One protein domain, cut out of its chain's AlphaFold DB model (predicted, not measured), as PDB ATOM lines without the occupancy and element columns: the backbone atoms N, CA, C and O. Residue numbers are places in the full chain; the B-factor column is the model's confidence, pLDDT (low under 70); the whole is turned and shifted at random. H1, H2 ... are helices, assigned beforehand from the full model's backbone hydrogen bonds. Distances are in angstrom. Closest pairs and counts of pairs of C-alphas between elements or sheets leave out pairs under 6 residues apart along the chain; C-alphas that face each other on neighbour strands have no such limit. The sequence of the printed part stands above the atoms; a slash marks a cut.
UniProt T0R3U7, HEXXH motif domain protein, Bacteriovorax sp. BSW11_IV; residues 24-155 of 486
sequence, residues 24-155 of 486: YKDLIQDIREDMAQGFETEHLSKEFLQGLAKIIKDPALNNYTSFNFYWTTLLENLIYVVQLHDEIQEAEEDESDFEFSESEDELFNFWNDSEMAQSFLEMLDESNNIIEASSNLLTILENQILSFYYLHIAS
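What this domain is: This is residues 24 to 155 of the 486 residues of the protein "HEXXH motif domain protein" of Bacteriovorax sp. BSW11_IV (UniProt T0R3U7). Two long helices, H4 and H7, lie side by side and run opposite ways, making the long axis of an elongated body. Short helices pack on both ends of this pair: H5 on H4 and H7 and H6 on H7 where H4 ends and H7 begins, and H2 on residues 142 to 149 of H7 towards the other end, where H1 meets H4 with its first residues and short H3 lies; residues 93 to 99 stick out as a loop. The printed part has 132 residues with seven named helices, H1 to H7 in chain order, and no named strand; its class is all helix. It is compact, with a radius of gyration of the C-alphas of 16.0 A and spans of 49 by 31 by 24 A.

How they stand to each other: H1, residues 24 to 37, only just touches H4, residues 66 to 91, with 3 pairs of C-alphas within 8 A, through its residues 24 to 28 alone; the closest C-alphas, of Tyr 24 and Phe 69, are 6.9 A apart, at a steep tilt of 50 degrees. H2, residues 46 to 55, touches residues 142 to 149 of H7, residues 130 to 153, at a shallow tilt of 31 degrees, the same way; the closest C-alphas, of Phe 48 and Glu 142, are 6.3 A apart. H3, residues 59 to 62, only just touches H1, with 3 pairs of C-alphas within 8 A, the closest Lys 25 and Asn 62 at 7.1 A. H4 touches H7 at a shallow tilt of 20 degrees, opposite ways, with the closest C-alphas, of Leu 74 and Ile 145, 6.2 A apart. H5, residues 102 to 112, forms a helical hairpin with H4; the closest C-alphas, of Leu 84 and Ser 103, are 5.6 A apart. H6, residues 117 to 127, touches H5 only at the corner and forms a helical hairpin with H7, the hub; the closest C-alphas of H6 and H7, of Met 123 and Ala 133, are 5.0 A apart. In H1, H4, H5 and H6 every O i to N i+4 pair is within hydrogen-bond range, in H2 5 of 6 and in H7 17 of 20; H3 is too short for such a pair.

Where its parts are: H1 begins at C-alpha 24 (14.497, -45.367, 58.431) and is 20.4 A long. H2 and H3 measure 14.2 A and 5.2 A. H4 runs 37.4 A from C-alpha 66 (3.903, -43.903, 60.086). H5 and H6 measure 15.1 A and 15.2 A. H7, 33.0 A long, ends at C-alpha 153 (5.474, -33.767, 61.707); it has a kink of 30 degrees near residue 137.

The domain as a whole: The two C-alphas farthest apart, of Ser 96 and Ser 155, are 51.3 A from each other. The printed part has no cut and no long link. The mean pLDDT of the printed part is 89.9, and residues 92 to 100 are under 70.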
ATOM      1  N   TYR A  24      14.963 -46.758  58.370       97.00
ATOM      2  CA  TYR A  24      14.497 -45.367  58.431       97.00
ATOM      3  C   TYR A  24      15.544 -44.424  59.048       97.00
ATOM      4  O   TYR A  24      15.738 -43.303  58.586       97.00
ATOM      5  N   LYS A  25      16.216 -44.856  60.124       97.25
ATOM      6  CA  LYS A  25      17.231 -44.031  60.795       97.25
ATOM      7  C   LYS A  25      18.491 -43.881  59.960       97.25
ATOM      8  O   LYS A  25      19.060 -42.792  59.983       97.25
ATOM      9  N   ASP A  26      18.899 -44.945  59.280       95.75
ATOM     10  CA  ASP A  26      20.054 -44.935  58.390       95.75
ATOM     11  C   ASP A  26      19.785 -43.974  57.218       95.75
ATOM     12  O   ASP A  26      20.537 -43.021  57.050       95.75
ATOM     13  N   LEU A  27      18.620 -44.070  56.561       94.75
ATOM     14  CA  LEU A  27      18.203 -43.138  55.502       94.75
ATOM     15  C   LEU A  27      18.207 -41.670  55.957       94.75
ATOM     16  O   LEU A  27      18.767 -40.798  55.297       94.75
ATOM     17  N   ILE A  28      17.599 -41.366  57.110       96.69
ATOM     18  CA  ILE A  28      17.600 -39.996  57.649       96.69
ATOM     19  C   ILE A  28      19.026 -39.510  57.930       96.69
ATOM     20  O   ILE A  28      19.308 -38.319  57.777       96.69
ATOM     21  N   GLN A  29      19.915 -40.392  58.383       95.94
ATOM     22  CA  GLN A  29      21.306 -40.042  58.639       95.94
ATOM     23  C   GLN A  29      22.058 -39.760  57.334       95.94
ATOM     24  O   GLN A  29      22.733 -38.734  57.268       95.94
ATOM     25  N   ASP A  30      21.871 -40.583  56.308       93.94
ATOM     26  CA  ASP A  30      22.491 -40.407  54.991       93.94
ATOM     27  C   ASP A  30      22.070 -39.065  54.369       93.94
ATOM     28  O   ASP A  30      22.916 -38.224  54.066       93.94
ATOM     29  N   ILE A  31      20.764 -38.758  54.354       92.56
ATOM     30  CA  ILE A  31      20.253 -37.469  53.850       92.56
ATOM     31  C   ILE A  31      20.849 -36.286  54.635       92.56
ATOM     32  O   ILE A  31      21.151 -35.230  54.073       92.56
ATOM     33  N   ARG A  32      21.038 -36.416  55.958       94.81
ATOM     34  CA  ARG A  32      21.674 -35.357  56.769       94.81
ATOM     35  C   ARG A  32      23.129 -35.141  56.386       94.81
ATOM     36  O   ARG A  32      23.581 -33.994  56.424       94.81
ATOM     37  N   GLU A  33      23.855 -36.213  56.099       92.88
ATOM     38  CA  GLU A  33      25.257 -36.161  55.699       92.88
ATOM     39  C   GLU A  33      25.405 -35.526  54.318       92.88
ATOM     40  O   GLU A  33      26.203 -34.596  54.175       92.88
ATOM     41  N   ASP A  34      24.571 -35.914  53.355       88.69
ATOM     42  CA  ASP A  34      24.566 -35.348  52.003       88.69
ATOM     43  C   ASP A  34      24.213 -33.855  52.018       88.69
ATOM     44  O   ASP A  34      24.944 -33.009  51.494       88.69
ATOM     45  N   MET A  35      23.157 -33.478  52.745       87.69
ATOM     46  CA  MET A  35      22.770 -32.070  52.895       87.69
ATOM     47  C   MET A  35      23.825 -31.240  53.646       87.69
ATOM     48  O   MET A  35      23.909 -30.024  53.455       87.69
ATOM     49  N   ALA A  36      24.640 -31.853  54.512       87.38
ATOM     50  CA  ALA A  36      25.740 -31.170  55.193       87.38
ATOM     51  C   ALA A  36      26.961 -30.944  54.284       87.38
ATOM     52  O   ALA A  36      27.715 -29.997  54.521       87.38
ATOM     53  N   GLN A  37      27.144 -31.780  53.259       85.62
ATOM     54  CA  GLN A  37      28.210 -31.645  52.262       85.62
ATOM     55  C   GLN A  37      27.915 -30.567  51.210       85.62
ATOM     56  O   GLN A  37      28.837 -30.121  50.529       85.62
ATOM     57  N   GLY A  38      26.674 -30.074  51.158       76.00
ATOM     58  CA  GLY A  38      26.254 -29.011  50.247       76.00
ATOM     59  C   GLY A  38      25.706 -29.564  48.938       76.00
ATOM     60  O   GLY A  38      26.225 -29.235  47.880       76.00
ATOM     61  N   PHE A  39      24.669 -30.402  49.032       78.25
ATOM     62  CA  PHE A  39      23.909 -30.877  47.879       78.25
ATOM     63  C   PHE A  39      23.336 -29.697  47.076       78.25
ATOM     64  O   PHE A  39      22.606 -28.860  47.616       78.25
ATOM     65  N   GLU A  40      23.681 -29.637  45.792       77.56
ATOM     66  CA  GLU A  40      23.175 -28.672  44.817       77.56
ATOM     67  C   GLU A  40      22.696 -29.448  43.584       77.56
ATOM     68  O   GLU A  40      23.373 -30.364  43.126       77.56
ATOM     69  N   THR A  41      21.532 -29.079  43.059       83.88
ATOM     70  CA  THR A  41      20.962 -29.613  41.816       83.88
ATOM     71  C   THR A  41      20.266 -28.473  41.076       83.88
ATOM     72  O   THR A  41      19.793 -27.522  41.709       83.88
ATOM     73  N   GLU A  42      20.237 -28.537  39.745       86.62
ATOM     74  CA  GLU A  42      19.526 -27.565  38.905       86.62
ATOM     75  C   GLU A  42      18.030 -27.896  38.763       86.62
ATOM     76  O   GLU A  42      17.252 -27.021  38.385       86.62
ATOM     77  N   HIS A  43      17.623 -29.116  39.135       90.81
ATOM     78  CA  HIS A  43      16.251 -29.617  38.987       90.81
ATOM     79  C   HIS A  43      15.298 -29.151  40.089       90.81
ATOM     80  O   HIS A  43      14.095 -29.053  39.864       90.81
ATOM     81  N   LEU A  44      15.826 -28.863  41.284       93.06
ATOM     82  CA  LEU A  44      15.032 -28.496  42.461       93.06
ATOM     83  C   LEU A  44      15.134 -27.007  42.789       93.06
ATOM     84  O   LEU A  44      16.176 -26.364  42.614       93.06
ATOM     85  N   SER A  45      14.062 -26.451  43.349       92.19
ATOM     86  CA  SER A  45      14.030 -25.046  43.739       92.19
ATOM     87  C   SER A  45      14.976 -24.757  44.911       92.19
ATOM     88  O   SER A  45      15.149 -25.534  45.860       92.19
ATOM     89  N   LYS A  46      15.597 -23.572  44.891       90.62
ATOM     90  CA  LYS A  46      16.505 -23.138  45.968       90.62
ATOM     91  C   LYS A  46      15.759 -22.973  47.285       90.62
ATOM     92  O   LYS A  46      16.319 -23.216  48.355       90.62
ATOM     93  N   GLU A  47      14.515 -22.527  47.206       89.62
ATOM     94  CA  GLU A  47      13.600 -22.367  48.322       89.62
ATOM     95  C   GLU A  47      13.325 -23.719  48.990       89.62
ATOM     96  O   GLU A  47      13.465 -23.819  50.216       89.62
ATOM     97  N   PHE A  48      13.038 -24.761  48.200       92.62
ATOM     98  CA  PHE A  48      12.859 -26.122  48.695       92.62
ATOM     99  C   PHE A  48      14.120 -26.655  49.370       92.62
ATOM    100  O   PHE A  48      14.061 -27.025  50.545       92.62
ATOM    101  N   LEU A  49      15.278 -26.608  48.702       92.62
ATOM    102  CA  LEU A  49      16.543 -27.107  49.263       92.62
ATOM    103  C   LEU A  49      16.899 -26.412  50.589       92.62
ATOM    104  O   LEU A  49      17.322 -27.054  51.555       92.62
ATOM    105  N   GLN A  50      16.668 -25.100  50.690       89.44
ATOM    106  CA  GLN A  50      16.846 -24.352  51.938       89.44
ATOM    107  C   GLN A  50      15.842 -24.749  53.029       89.44
ATOM    108  O   GLN A  50      16.186 -24.717  54.217       89.44
ATOM    109  N   GLY A  51      14.600 -25.059  52.653       90.25
ATOM    110  CA  GLY A  51      13.569 -25.585  53.545       90.25
ATOM    111  C   GLY A  51      13.953 -26.961  54.083       90.25
ATOM    112  O   GLY A  51      14.062 -27.140  55.300       90.25
ATOM    113  N   LEU A  52      14.271 -27.891  53.186       92.94
ATOM    114  CA  LEU A  52      14.680 -29.256  53.497       92.94
ATOM    115  C   LEU A  52      15.920 -29.293  54.401       92.94
ATOM    116  O   LEU A  52      15.919 -29.981  55.421       92.94
ATOM    117  N   ALA A  53      16.938 -28.470  54.122       91.50
ATOM    118  CA  ALA A  53      18.157 -28.374  54.937       91.50
ATOM    119  C   ALA A  53      17.899 -27.972  56.404       91.50
ATOM    120  O   ALA A  53      18.723 -28.243  57.288       91.50
ATOM    121  N   LYS A  54      16.782 -27.280  56.672       90.19
ATOM    122  CA  LYS A  54      16.328 -26.955  58.032       90.19
ATOM    123  C   LYS A  54      15.512 -28.098  58.618       90.19
ATOM    124  O   LYS A  54      15.780 -28.491  59.750       90.19
ATOM    125  N   ILE A  55      14.558 -28.618  57.847       93.38
ATOM    126  CA  ILE A  55      13.642 -29.690  58.253       93.38
ATOM    127  C   ILE A  55      14.407 -30.942  58.667       93.38
ATOM    128  O   ILE A  55      14.165 -31.470  59.747       93.38
ATOM    129  N   ILE A  56      15.393 -31.372  57.876       94.25
ATOM    130  CA  ILE A  56      16.111 -32.627  58.126       94.25
ATOM    131  C   ILE A  56      16.848 -32.634  59.481       94.25
ATOM    132  O   ILE A  56      17.122 -33.687  60.057       94.25
ATOM    133  N   LYS A  57      17.139 -31.454  60.042       92.94
ATOM    134  CA  LYS A  57      17.790 -31.283  61.352       92.94
ATOM    135  C   LYS A  57      16.807 -31.293  62.523       92.94
ATOM    136  O   LYS A  57      17.253 -31.278  63.671       92.94
ATOM    137  N   ASP A  58      15.502 -31.291  62.264       93.19
ATOM    138  CA  ASP A  58      14.492 -31.283  63.314       93.19
ATOM    139  C   ASP A  58      14.507 -32.616  64.091       93.19
ATOM    140  O   ASP A  58      14.441 -33.698  63.493       93.19
ATOM    141  N   PRO A  59      14.579 -32.576  65.435       93.69
ATOM    142  CA  PRO A  59      14.498 -33.772  66.263       93.69
ATOM    143  C   PRO A  59      13.210 -34.590  66.098       93.69
ATOM    144  O   PRO A  59      13.214 -35.767  66.461       93.69
ATOM    145  N   ALA A  60      12.128 -34.008  65.571       93.62
ATOM    146  CA  ALA A  60      10.884 -34.714  65.267       93.62
ATOM    147  C   ALA A  60      11.102 -35.899  64.310       93.62
ATOM    148  O   ALA A  60      10.431 -36.921  64.446       93.62
ATOM    149  N   LEU A  61      12.104 -35.815  63.425       96.12
ATOM    150  CA  LEU A  61      12.478 -36.878  62.488       96.12
ATOM    151  C   LEU A  61      13.374 -37.966  63.109       96.12
ATOM    152  O   LEU A  61      13.678 -38.962  62.462       96.12
ATOM    153  N   ASN A  62      13.800 -37.845  64.372       95.25
ATOM    154  CA  ASN A  62      14.678 -38.851  64.998       95.25
ATOM    155  C   ASN A  62      13.961 -40.159  65.366       95.25
ATOM    156  O   ASN A  62      14.613 -41.170  65.651       95.25
ATOM    157  N   ASN A  63      12.632 -40.131  65.425       94.88
ATOM    158  CA  ASN A  63      11.819 -41.290  65.760       94.88
ATOM    159  C   ASN A  63      11.075 -41.771  64.522       94.88
ATOM    160  O   ASN A  63      10.630 -40.969  63.713       94.88
ATOM    161  N   TYR A  64      10.907 -43.083  64.416       96.88
ATOM    162  CA  TYR A  64      10.030 -43.663  63.415       96.88
ATOM    163  C   TYR A  64       8.570 -43.485  63.843       96.88
ATOM    164  O   TYR A  64       8.205 -43.836  64.970       96.88
ATOM    165  N   THR A  65       7.748 -43.004  62.919       97.00
ATOM    166  CA  THR A  65       6.283 -43.052  62.966       97.00
ATOM    167  C   THR A  65       5.766 -43.335  61.557       97.00
ATOM    168  O   THR A  65       6.535 -43.243  60.598       97.00
ATOM    169  N   SER A  66       4.484 -43.668  61.411       97.12
ATOM    170  CA  SER A  66       3.903 -43.903  60.086       97.12
ATOM    171  C   SER A  66       3.975 -42.656  59.202       97.12
ATOM    172  O   SER A  66       4.296 -42.774  58.025       97.12
ATOM    173  N   PHE A  67       3.773 -41.457  59.764       98.12
ATOM    174  CA  PHE A  67       3.927 -40.209  59.012       98.12
ATOM    175  C   PHE A  67       5.376 -39.850  58.708       98.12
ATOM    176  O   PHE A  67       5.656 -39.389  57.607       98.12
ATOM    177  N   ASN A  68       6.308 -40.095  59.627       97.88
ATOM    178  CA  ASN A  68       7.723 -39.876  59.337       97.88
ATOM    179  C   ASN A  68       8.219 -40.805  58.216       97.88
ATOM    180  O   ASN A  68       8.963 -40.354  57.352       97.88
ATOM    181  N   PHE A  69       7.779 -42.068  58.210       97.81
ATOM    182  CA  PHE A  69       8.112 -43.026  57.154       97.81
ATOM    183  C   PHE A  69       7.478 -42.654  55.806       97.81
ATOM    184  O   PHE A  69       8.159 -42.646  54.786       97.81
ATOM    185  N   TYR A  70       6.205 -42.256  55.801       98.00
ATOM    186  CA  TYR A  70       5.555 -41.753  54.589       98.00
ATOM    187  C   TYR A  70       6.281 -40.525  54.020       98.00
ATOM    188  O   TYR A  70       6.534 -40.445  52.821       98.00
ATOM    189  N   TRP A  71       6.685 -39.590  54.885       98.06
ATOM    190  CA  TRP A  71       7.445 -38.411  54.477       98.06
ATOM    191  C   TRP A  71       8.812 -38.761  53.876       98.06
ATOM    192  O   TRP A  71       9.218 -38.127  52.905       98.06
ATOM    193  N   THR A  72       9.508 -39.780  54.397       97.06
ATOM    194  CA  THR A  72      10.740 -40.263  53.755       97.06
ATOM    195  C   THR A  72      10.469 -40.878  52.390       97.06
ATOM    196  O   THR A  72      11.232 -40.603  51.476       97.06
ATOM    197  N   THR A  73       9.354 -41.587  52.196       96.12
ATOM    198  CA  THR A  73       8.987 -42.096  50.865       96.12
ATOM    199  C   THR A  73       8.680 -40.972  49.874       96.12
ATOM    200  O   THR A  73       9.049 -41.070  48.708       96.12
ATOM    201  N   LEU A  74       8.068 -39.863  50.314       96.94
ATOM    202  CA  LEU A  74       7.912 -38.681  49.453       96.94
ATOM    203  C   LEU A  74       9.273 -38.129  48.994       96.94
ATOM    204  O   LEU A  74       9.411 -37.729  47.839       96.94
ATOM    205  N   LEU A  75      10.271 -38.115  49.884       96.25
ATOM    206  CA  LEU A  75      11.633 -37.706  49.539       96.25
ATOM    207  C   LEU A  75      12.326 -38.697  48.606       96.25
ATOM    208  O   LEU A  75      12.953 -38.258  47.649       96.25
ATOM    209  N   GLU A  76      12.221 -40.000  48.866       95.31
ATOM    210  CA  GLU A  76      12.790 -41.046  48.006       95.31
ATOM    211  C   GLU A  76      12.227 -40.944  46.585       95.31
ATOM    212  O   GLU A  76      12.996 -40.948  45.630       95.31
ATOM    213  N   ASN A  77      10.915 -40.737  46.445       95.50
ATOM    214  CA  ASN A  77      10.273 -40.513  45.150       95.50
ATOM    215  C   ASN A  77      10.829 -39.271  44.437       95.50
ATOM    216  O   ASN A  77      11.099 -39.322  43.242       95.50
ATOM    217  N   LEU A  78      11.021 -38.156  45.155       95.81
ATOM    218  CA  LEU A  78      11.616 -36.950  44.572       95.81
ATOM    219  C   LEU A  78      13.058 -37.197  44.108       95.81
ATOM    220  O   LEU A  78      13.425 -36.783  43.013       95.81
ATOM    221  N   ILE A  79      13.866 -37.863  44.939       94.19
ATOM    222  CA  ILE A  79      15.260 -38.198  44.621       94.19
ATOM    223  C   ILE A  79      15.318 -39.095  43.385       94.19
ATOM    224  O   ILE A  79      16.115 -38.825  42.494       94.19
ATOM    225  N   TYR A  80      14.455 -40.106  43.307       95.19
ATOM    226  CA  TYR A  80      14.389 -41.019  42.170       95.19
ATOM    227  C   TYR A  80      14.052 -40.290  40.864       95.19
ATOM    228  O   TYR A  80      14.759 -40.452  39.876       95.19
ATOM    229  N   VAL A  81      13.050 -39.403  40.863       96.00
ATOM    230  CA  VAL A  81      12.725 -38.602  39.667       96.00
ATOM    231  C   VAL A  81      13.898 -37.711  39.249       96.00
ATOM    232  O   VAL A  81      14.182 -37.598  38.061       96.00
ATOM    233  N   VAL A  82      14.595 -37.094  40.208       94.44
ATOM    234  CA  VAL A  82      15.786 -36.277  39.924       94.44
ATOM    235  C   VAL A  82      16.914 -37.122  39.324       94.44
ATOM    236  O   VAL A  82      17.549 -36.678  38.374       94.44
ATOM    237  N   GLN A  83      17.132 -38.341  39.822       93.25
ATOM    238  CA  GLN A  83      18.116 -39.273  39.260       93.25
ATOM    239  C   GLN A  83      17.777 -39.648  37.815       93.25
ATOM    240  O   GLN A  83      18.652 -39.586  36.958       93.25
ATOM    241  N   LEU A  84      16.507 -39.945  37.522       94.44
ATOM    242  CA  LEU A  84      16.063 -40.210  36.153       94.44
ATOM    243  C   LEU A  84      16.273 -38.991  35.241       94.44
ATOM    244  O   LEU A  84      16.666 -39.152  34.091       94.44
ATOM    245  N   HIS A  85      16.057 -37.764  35.732       93.06
ATOM    246  CA  HIS A  85      16.346 -36.549  34.950       93.06
ATOM    247  C   HIS A  85      17.831 -36.435  34.607       93.06
ATOM    248  O   HIS A  85      18.152 -36.130  33.461       93.06
ATOM    249  N   ASP A  86      18.715 -36.690  35.574       90.00
ATOM    250  CA  ASP A  86      20.164 -36.681  35.355       90.00
ATOM    251  C   ASP A  86      20.574 -37.753  34.327       90.00
ATOM    252  O   ASP A  86      21.291 -37.448  33.375       90.00
ATOM    253  N   GLU A  87      20.063 -38.981  34.451       90.62
ATOM    254  CA  GLU A  87      20.367 -40.086  33.529       90.62
ATOM    255  C   GLU A  87      19.909 -39.810  32.090       90.62
ATOM    256  O   GLU A  87      20.660 -40.060  31.144       90.62
ATOM    257  N   ILE A  88      18.704 -39.258  31.904       89.62
ATOM    258  CA  ILE A  88      18.187 -38.919  30.569       89.62
ATOM    259  C   ILE A  88      19.019 -37.785  29.952       89.62
ATOM    260  O   ILE A  88      19.368 -37.848  28.773       89.62
ATOM    261  N   GLN A  89      19.393 -36.770  30.739       85.88
ATOM    262  CA  GLN A  89      20.242 -35.676  30.256       85.88
ATOM    263  C   GLN A  89      21.644 -36.150  29.859       85.88
ATOM    264  O   GLN A  89      22.178 -35.680  28.855       85.88
ATOM    265  N   GLU A  90      22.233 -37.086  30.608       82.94
ATOM    266  CA  GLU A  90      23.514 -37.705  30.251       82.94
ATOM    267  C   GLU A  90      23.405 -38.559  28.974       82.94
ATOM    268  O   GLU A  90      24.335 -38.573  28.165       82.94
ATOM    269  N   ALA A  91      22.271 -39.236  28.757       77.00
ATOM    270  CA  ALA A  91      22.033 -40.076  27.582       77.00
ATOM    271  C   ALA A  91      21.775 -39.275  26.288       77.00
ATOM    272  O   ALA A  91      22.239 -39.681  25.223       77.00
ATOM    273  N   GLU A  92      21.104 -38.117  26.356       65.56
ATOM    274  CA  GLU A  92      20.859 -37.241  25.192       65.56
ATOM    275  C   GLU A  92      22.156 -36.699  24.542       65.56
ATOM    276  O   GLU A  92      22.138 -36.235  23.393       65.56
ATOM    277  N   GLU A  93      23.303 -36.772  25.232       57.34
ATOM    278  CA  GLU A  93      24.612 -36.409  24.676       57.34
ATOM    279  C   GLU A  93      25.196 -37.481  23.720       57.34
ATOM    280  O   GLU A  93      26.066 -37.145  22.907       57.34
ATOM    281  N   ASP A  94      24.681 -38.722  23.732       53.28
ATOM    282  CA  ASP A  94      25.178 -39.882  22.968       53.28
ATOM    283  C   ASP A  94      24.078 -40.543  22.082       53.28
ATOM    284  O   ASP A  94      23.515 -41.583  22.391       53.28
ATOM    285  N   GLU A  95      23.864 -39.971  20.888       54.56
ATOM    286  CA  GLU A  95      23.118 -40.513  19.723       54.56
ATOM    287  C   GLU A  95      21.583 -40.721  19.777       54.56
ATOM    288  O   GLU A  95      20.931 -40.955  20.782       54.56
ATOM    289  N   SER A  96      21.010 -40.582  18.574       52.88
ATOM    290  CA  SER A  96      19.593 -40.485  18.236       52.88
ATOM    291  C   SER A  96      18.935 -41.844  17.979       52.88
ATOM    292  O   SER A  96      19.211 -42.448  16.937       52.88
ATOM    293  N   ASP A  97      17.977 -42.245  18.807       53.81
ATOM    294  CA  ASP A  97      16.982 -43.257  18.445       53.81
ATOM    295  C   ASP A  97      15.553 -42.767  18.753       53.81
ATOM    296  O   ASP A  97      15.339 -41.811  19.488       53.81
ATOM    297  N   PHE A  98      14.571 -43.347  18.057       52.78
ATOM    298  CA  PHE A  98      13.152 -42.938  18.062       52.78
ATOM    299  C   PHE A  98      12.309 -43.641  19.149       52.78
ATOM    300  O   PHE A  98      11.080 -43.553  19.116       52.78
ATOM    301  N   GLU A  99      12.946 -44.380  20.054       64.12
ATOM    302  CA  GLU A  99      12.323 -45.188  21.109       64.12
ATOM    303  C   GLU A  99      12.834 -44.680  22.464       64.12
ATOM    304  O   GLU A  99      13.986 -44.252  22.534       64.12
ATOM    305  N   PHE A 100      11.978 -44.668  23.494       68.44
ATOM    306  CA  PHE A 100      12.369 -44.214  24.829       68.44
ATOM    307  C   PHE A 100      13.566 -45.026  25.337       68.44
ATOM    308  O   PHE A 100      13.642 -46.244  25.155       68.44
ATOM    309  N   SER A 101      14.506 -44.338  25.973       82.69
ATOM    310  CA  SER A 101      15.511 -44.974  26.819       82.69
ATOM    311  C   SER A 101      14.854 -45.633  28.040       82.69
ATOM    312  O   SER A 101      13.732 -45.299  28.415       82.69
ATOM    313  N   GLU A 102      15.567 -46.558  28.690       85.88
ATOM    314  CA  GLU A 102      15.086 -47.235  29.908       85.88
ATOM    315  C   GLU A 102      14.697 -46.222  31.002       85.88
ATOM    316  O   GLU A 102      13.611 -46.321  31.570       85.88
ATOM    317  N   SER A 103      15.507 -45.176  31.211       89.50
ATOM    318  CA  SER A 103      15.217 -44.106  32.174       89.50
ATOM    319  C   SER A 103      14.011 -43.239  31.767       89.50
ATOM    320  O   SER A 103      13.268 -42.779  32.635       89.50
ATOM    321  N   GLU A 104      13.761 -43.023  30.467       90.62
ATOM    322  CA  GLU A 104      12.544 -42.335  30.002       90.62
ATOM    323  C   GLU A 104      11.285 -43.184  30.216       90.62
ATOM    324  O   GLU A 104      10.262 -42.650  30.649       90.62
ATOM    325  N   ASP A 105      11.355 -44.494  29.963       90.56
ATOM    326  CA  ASP A 105      10.261 -45.428  30.247       90.56
ATOM    327  C   ASP A 105       9.961 -45.476  31.755       90.56
ATOM    328  O   ASP A 105       8.797 -45.412  32.164       90.56
ATOM    329  N   GLU A 106      10.991 -45.533  32.603       93.12
ATOM    330  CA  GLU A 106      10.846 -45.467  34.061       93.12
ATOM    331  C   GLU A 106      10.214 -44.147  34.520       93.12
ATOM    332  O   GLU A 106       9.269 -44.158  35.316       93.12
ATOM    333  N   LEU A 107      10.661 -43.010  33.974       95.06
ATOM    334  CA  LEU A 107      10.098 -41.697  34.289       95.06
ATOM    335  C   LEU A 107       8.633 -41.595  33.852       95.06
ATOM    336  O   LEU A 107       7.795 -41.075  34.595       95.06
ATOM    337  N   PHE A 108       8.308 -42.104  32.663       94.56
ATOM    338  CA  PHE A 108       6.939 -42.149  32.165       94.56
ATOM    339  C   PHE A 108       6.055 -42.977  33.096       94.56
ATOM    340  O   PHE A 108       4.995 -42.508  33.514       94.56
ATOM    341  N   ASN A 109       6.501 -44.184  33.456       93.31
ATOM    342  CA  ASN A 109       5.760 -45.094  34.323       93.31
ATOM    343  C   ASN A 109       5.552 -44.500  35.720       93.31
ATOM    344  O   ASN A 109       4.436 -44.558  36.236       93.31
ATOM    345  N   PHE A 110       6.572 -43.849  36.296       95.25
ATOM    346  CA  PHE A 110       6.459 -43.163  37.585       95.25
ATOM    347  C   PHE A 110       5.286 -42.175  37.601       95.25
ATOM    348  O   PHE A 110       4.455 -42.199  38.512       95.25
ATOM    349  N   TRP A 111       5.184 -41.313  36.586       95.44
ATOM    350  CA  TRP A 111       4.110 -40.322  36.526       95.44
ATOM    351  C   TRP A 111       2.771 -40.918  36.117       95.44
ATOM    352  O   TRP A 111       1.745 -40.533  36.681       95.44
ATOM    353  N   ASN A 112       2.767 -41.855  35.169       93.06
ATOM    354  CA  ASN A 112       1.562 -42.521  34.685       93.06
ATOM    355  C   ASN A 112       0.851 -43.328  35.784       93.06
ATOM    356  O   ASN A 112      -0.377 -43.425  35.774       93.06
ATOM    357  N   ASP A 113       1.603 -43.866  36.741       91.06
ATOM    358  CA  ASP A 113       1.054 -44.623  37.867       91.06
ATOM    359  C   ASP A 113       0.744 -43.736  39.087       91.06
ATOM    360  O   ASP A 113       0.215 -44.212  40.095       91.06
ATOM    361  N   SER A 114       1.043 -42.437  39.005       91.06
ATOM    362  CA  SER A 114       0.776 -41.463  40.064       91.06
ATOM    363  C   SER A 114      -0.611 -40.819  39.947       91.06
ATOM    364  O   SER A 114      -1.227 -40.776  38.883       91.06
ATOM    365  N   GLU A 115      -1.057 -40.171  41.024       85.56
ATOM    366  CA  GLU A 115      -2.258 -39.315  41.023       85.56
ATOM    367  C   GLU A 115      -2.156 -38.119  40.052       85.56
ATOM    368  O   GLU A 115      -3.154 -37.468  39.750       85.56
ATOM    369  N   MET A 116      -0.954 -37.811  39.547       90.12
ATOM    370  CA  MET A 116      -0.709 -36.732  38.586       90.12
ATOM    371  C   MET A 116      -0.703 -37.210  37.129       90.12
ATOM    372  O   MET A 116      -0.428 -36.403  36.244       90.12
ATOM    373  N   ALA A 117      -1.033 -38.479  36.858       93.44
ATOM    374  CA  ALA A 117      -0.971 -39.074  35.522       93.44
ATOM    375  C   ALA A 117      -1.691 -38.239  34.456       93.44
ATOM    376  O   ALA A 117      -1.143 -37.990  33.387       93.44
ATOM    377  N   GLN A 118      -2.897 -37.745  34.752       92.19
ATOM    378  CA  GLN A 118      -3.640 -36.927  33.796       92.19
ATOM    379  C   GLN A 118      -2.906 -35.616  33.473       92.19
ATOM    380  O   GLN A 118      -2.729 -35.293  32.302       92.19
ATOM    381  N   SER A 119      -2.459 -34.875  34.492       91.75
ATOM    382  CA  SER A 119      -1.725 -33.620  34.293       91.75
ATOM    383  C   SER A 119      -0.398 -33.845  33.575       91.75
ATOM    384  O   SER A 119      -0.030 -33.054  32.712       91.75
ATOM    385  N   PHE A 120       0.294 -34.941  33.889       94.75
ATOM    386  CA  PHE A 120       1.518 -35.338  33.205       94.75
ATOM    387  C   PHE A 120       1.279 -35.598  31.717       94.75
ATOM    388  O   PHE A 120       1.976 -35.025  30.886       94.75
ATOM    389  N   LEU A 121       0.268 -36.403  31.373       94.12
ATOM    390  CA  LEU A 121      -0.067 -36.715  29.982       94.12
ATOM    391  C   LEU A 121      -0.486 -35.464  29.197       94.12
ATOM    392  O   LEU A 121      -0.068 -35.298  28.057       94.12
ATOM    393  N   GLU A 122      -1.247 -34.554  29.812       93.75
ATOM    394  CA  GLU A 122      -1.611 -33.270  29.198       93.75
ATOM    395  C   GLU A 122      -0.368 -32.405  28.907       93.75
ATOM    396  O   GLU A 122      -0.217 -31.892  27.797       93.75
ATOM    397  N   MET A 123       0.562 -32.286  29.861       94.00
ATOM    398  CA  MET A 123       1.816 -31.541  29.669       94.00
ATOM    399  C   MET A 123       2.746 -32.204  28.646       94.00
ATOM    400  O   MET A 123       3.432 -31.510  27.886       94.00
ATOM    401  N   LEU A 124       2.776 -33.536  28.616       92.69
ATOM    402  CA  LEU A 124       3.559 -34.310  27.660       92.69
ATOM    403  C   LEU A 124       3.030 -34.118  26.233       92.69
ATOM    404  O   LEU A 124       3.822 -33.879  25.325       92.69
ATOM    405  N   ASP A 125       1.709 -34.137  26.042       91.81
ATOM    406  CA  ASP A 125       1.070 -33.883  24.745       91.81
ATOM    407  C   ASP A 125       1.353 -32.456  24.228       91.81
ATOM    408  O   ASP A 125       1.525 -32.242  23.022       91.81
ATOM    409  N   GLU A 126       1.414 -31.466  25.126       91.25
ATOM    410  CA  GLU A 126       1.690 -30.067  24.776       91.25
ATOM    411  C   GLU A 126       3.165 -29.808  24.433       91.25
ATOM    412  O   GLU A 126       3.459 -29.139  23.435       91.25
ATOM    413  N   SER A 127       4.094 -30.325  25.241       88.81
ATOM    414  CA  SER A 127       5.539 -30.085  25.097       88.81
ATOM    415  C   SER A 127       6.222 -31.048  24.119       88.81
ATOM    416  O   SER A 127       7.194 -30.674  23.465       88.81
ATOM    417  N   ASN A 128       5.705 -32.276  23.980       84.56
ATOM    418  CA  ASN A 128       6.408 -33.434  23.410       84.56
ATOM    419  C   ASN A 128       7.796 -33.668  24.043       84.56
ATOM    420  O   ASN A 128       8.704 -34.150  23.367       84.56
ATOM    421  N   ASN A 129       7.974 -33.302  25.316       89.25
ATOM    422  CA  ASN A 129       9.218 -33.489  26.054       89.25
ATOM    423  C   ASN A 129       8.918 -34.018  27.464       89.25
ATOM    424  O   ASN A 129       8.267 -33.354  28.272       89.25
ATOM    425  N   ILE A 130       9.401 -35.227  27.751       91.50
ATOM    426  CA  ILE A 130       9.125 -35.926  29.009       91.50
ATOM    427  C   ILE A 130       9.780 -35.257  30.222       91.50
ATOM    428  O   ILE A 130       9.137 -35.141  31.268       91.50
ATOM    429  N   ILE A 131      11.008 -34.749  30.068       91.81
ATOM    430  CA  ILE A 131      11.700 -33.994  31.116       91.81
ATOM    431  C   ILE A 131      10.919 -32.716  31.409       91.81
ATOM    432  O   ILE A 131      10.598 -32.466  32.563       91.81
ATOM    433  N   GLU A 132      10.542 -31.937  30.391       91.62
ATOM    434  CA  GLU A 132       9.807 -30.680  30.586       91.62
ATOM    435  C   GLU A 132       8.464 -30.913  31.295       91.62
ATOM    436  O   GLU A 132       8.144 -30.220  32.267       91.62
ATOM    437  N   ALA A 133       7.697 -31.921  30.862       93.25
ATOM    438  CA  ALA A 133       6.451 -32.310  31.518       93.25
ATOM    439  C   ALA A 133       6.684 -32.717  32.983       93.25
ATOM    440  O   ALA A 133       5.976 -32.258  33.880       93.25
ATOM    441  N   SER A 134       7.717 -33.520  33.248       94.94
ATOM    442  CA  SER A 134       8.067 -33.951  34.597       94.94
ATOM    443  C   SER A 134       8.568 -32.806  35.487       94.94
ATOM    444  O   SER A 134       8.177 -32.738  36.653       94.94
ATOM    445  N   SER A 135       9.406 -31.898  34.979       92.50
ATOM    446  CA  SER A 135       9.956 -30.772  35.744       92.50
ATOM    447  C   SER A 135       8.855 -29.828  36.225       92.50
ATOM    448  O   SER A 135       8.927 -29.304  37.337       92.50
ATOM    449  N   ASN A 136       7.789 -29.659  35.437       90.81
ATOM    450  CA  ASN A 136       6.621 -28.878  35.846       90.81
ATOM    451  C   ASN A 136       5.886 -29.492  37.054       90.81
ATOM    452  O   ASN A 136       5.304 -28.759  37.857       90.81
ATOM    453  N   LEU A 137       5.946 -30.816  37.226       93.19
ATOM    454  CA  LEU A 137       5.313 -31.528  38.340       93.19
ATOM    455  C   LEU A 137       6.218 -31.669  39.574       93.19
ATOM    456  O   LEU A 137       5.701 -31.829  40.682       93.19
ATOM    457  N   LEU A 138       7.544 -31.520  39.436       93.81
ATOM    458  CA  LEU A 138       8.487 -31.544  40.569       93.81
ATOM    459  C   LEU A 138       8.110 -30.541  41.665       93.81
ATOM    460  O   LEU A 138       8.163 -30.863  42.850       93.81
ATOM    461  N   THR A 139       7.636 -29.351  41.282       90.69
ATOM    462  CA  THR A 139       7.203 -28.318  42.242       90.69
ATOM    463  C   THR A 139       6.055 -28.810  43.137       90.69
ATOM    464  O   THR A 139       5.946 -28.416  44.299       90.69
ATOM    465  N   ILE A 140       5.192 -29.694  42.627       91.62
ATOM    466  CA  ILE A 140       4.093 -30.268  43.409       91.62
ATOM    467  C   ILE A 140       4.638 -31.266  44.439       91.62
ATOM    468  O   ILE A 140       4.192 -31.249  45.588       91.62
ATOM    469  N   LEU A 141       5.639 -32.077  44.074       95.06
ATOM    470  CA  LEU A 141       6.322 -32.975  45.015       95.06
ATOM    471  C   LEU A 141       7.054 -32.190  46.113       95.06
ATOM    472  O   LEU A 141       6.883 -32.493  47.295       95.06
ATOM    473  N   GLU A 142       7.798 -31.140  45.747       95.69
ATOM    474  CA  GLU A 142       8.464 -30.244  46.703       95.69
ATOM    475  C   GLU A 142       7.467 -29.661  47.712       95.69
ATOM    476  O   GLU A 142       7.669 -29.734  48.930       95.69
ATOM    477  N   ASN A 143       6.357 -29.121  47.202       95.00
ATOM    478  CA  ASN A 143       5.293 -28.555  48.018       95.00
ATOM    479  C   ASN A 143       4.681 -29.595  48.954       95.00
ATOM    480  O   ASN A 143       4.514 -29.297  50.137       95.00
ATOM    481  N   GLN A 144       4.412 -30.810  48.468       96.25
ATOM    482  CA  GLN A 144       3.857 -31.884  49.285       96.25
ATOM    483  C   GLN A 144       4.807 -32.298  50.413       96.25
ATOM    484  O   GLN A 144       4.375 -32.457  51.551       96.25
ATOM    485  N   ILE A 145       6.108 -32.417  50.140       97.19
ATOM    486  CA  ILE A 145       7.122 -32.754  51.151       97.19
ATOM    487  C   ILE A 145       7.159 -31.695  52.260       97.19
ATOM    488  O   ILE A 145       7.190 -32.033  53.449       97.19
ATOM    489  N   LEU A 146       7.159 -30.411  51.891       95.38
ATOM    490  CA  LEU A 146       7.200 -29.313  52.857       95.38
ATOM    491  C   LEU A 146       5.891 -29.207  53.646       95.38
ATOM    492  O   LEU A 146       5.910 -29.134  54.877       95.38
ATOM    493  N   SER A 147       4.752 -29.200  52.957       95.00
ATOM    494  CA  SER A 147       3.443 -29.008  53.578       95.00
ATOM    495  C   SER A 147       3.063 -30.188  54.472       95.00
ATOM    496  O   SER A 147       2.638 -29.968  55.611       95.00
ATOM    497  N   PHE A 148       3.334 -31.426  54.040       96.75
ATOM    498  CA  PHE A 148       3.135 -32.618  54.860       96.75
ATOM    499  C   PHE A 148       3.967 -32.551  56.143       96.75
ATOM    500  O   PHE A 148       3.450 -32.795  57.237       96.75
ATOM    501  N   TYR A 149       5.240 -32.152  56.042       95.81
ATOM    502  CA  TYR A 149       6.084 -31.965  57.218       95.81
ATOM    503  C   TYR A 149       5.475 -30.955  58.197       95.81
ATOM    504  O   TYR A 149       5.319 -31.263  59.382       95.81
ATOM    505  N   TYR A 150       5.100 -29.764  57.724       93.00
ATOM    506  CA  TYR A 150       4.590 -28.704  58.596       93.00
ATOM    507  C   TYR A 150       3.262 -29.058  59.268       93.00
ATOM    508  O   TYR A 150       3.056 -28.714  60.435       93.00
ATOM    509  N   LEU A 151       2.382 -29.779  58.576       93.25
ATOM    510  CA  LEU A 151       1.084 -30.177  59.114       93.25
ATOM    511  C   LEU A 151       1.211 -31.394  60.045       93.25
ATOM    512  O   LEU A 151       0.747 -31.372  61.195       93.25
ATOM    513  N   HIS A 152       1.892 -32.450  59.604       94.75
ATOM    514  CA  HIS A 152       1.859 -33.747  60.278       94.75
ATOM    515  C   HIS A 152       3.029 -33.958  61.254       94.75
ATOM    516  O   HIS A 152       2.809 -34.525  62.331       94.75
ATOM    517  N   ILE A 153       4.224 -33.407  60.996       94.38
ATOM    518  CA  ILE A 153       5.474 -33.767  61.707       94.38
ATOM    519  C   ILE A 153       6.057 -32.637  62.573       94.38
ATOM    520  O   ILE A 153       6.387 -32.868  63.739       94.38
ATOM    521  N   ALA A 154       6.104 -31.399  62.084       90.12
ATOM    522  CA  ALA A 154       6.761 -30.266  62.746       90.12
ATOM    523  C   ALA A 154       6.163 -29.937  64.122       90.12
ATOM    524  O   ALA A 154       4.964 -29.743  64.233       90.12
ATOM    525  N   SER A 155       6.929 -29.846  65.208       76.44
ATOM    526  CA  SER A 155       6.335 -29.634  66.552       76.44
ATOM    527  C   SER A 155       6.068 -28.162  66.923       76.44
ATOM    528  O   SER A 155       5.449 -27.883  67.953       76.44
TER     529      SER A 155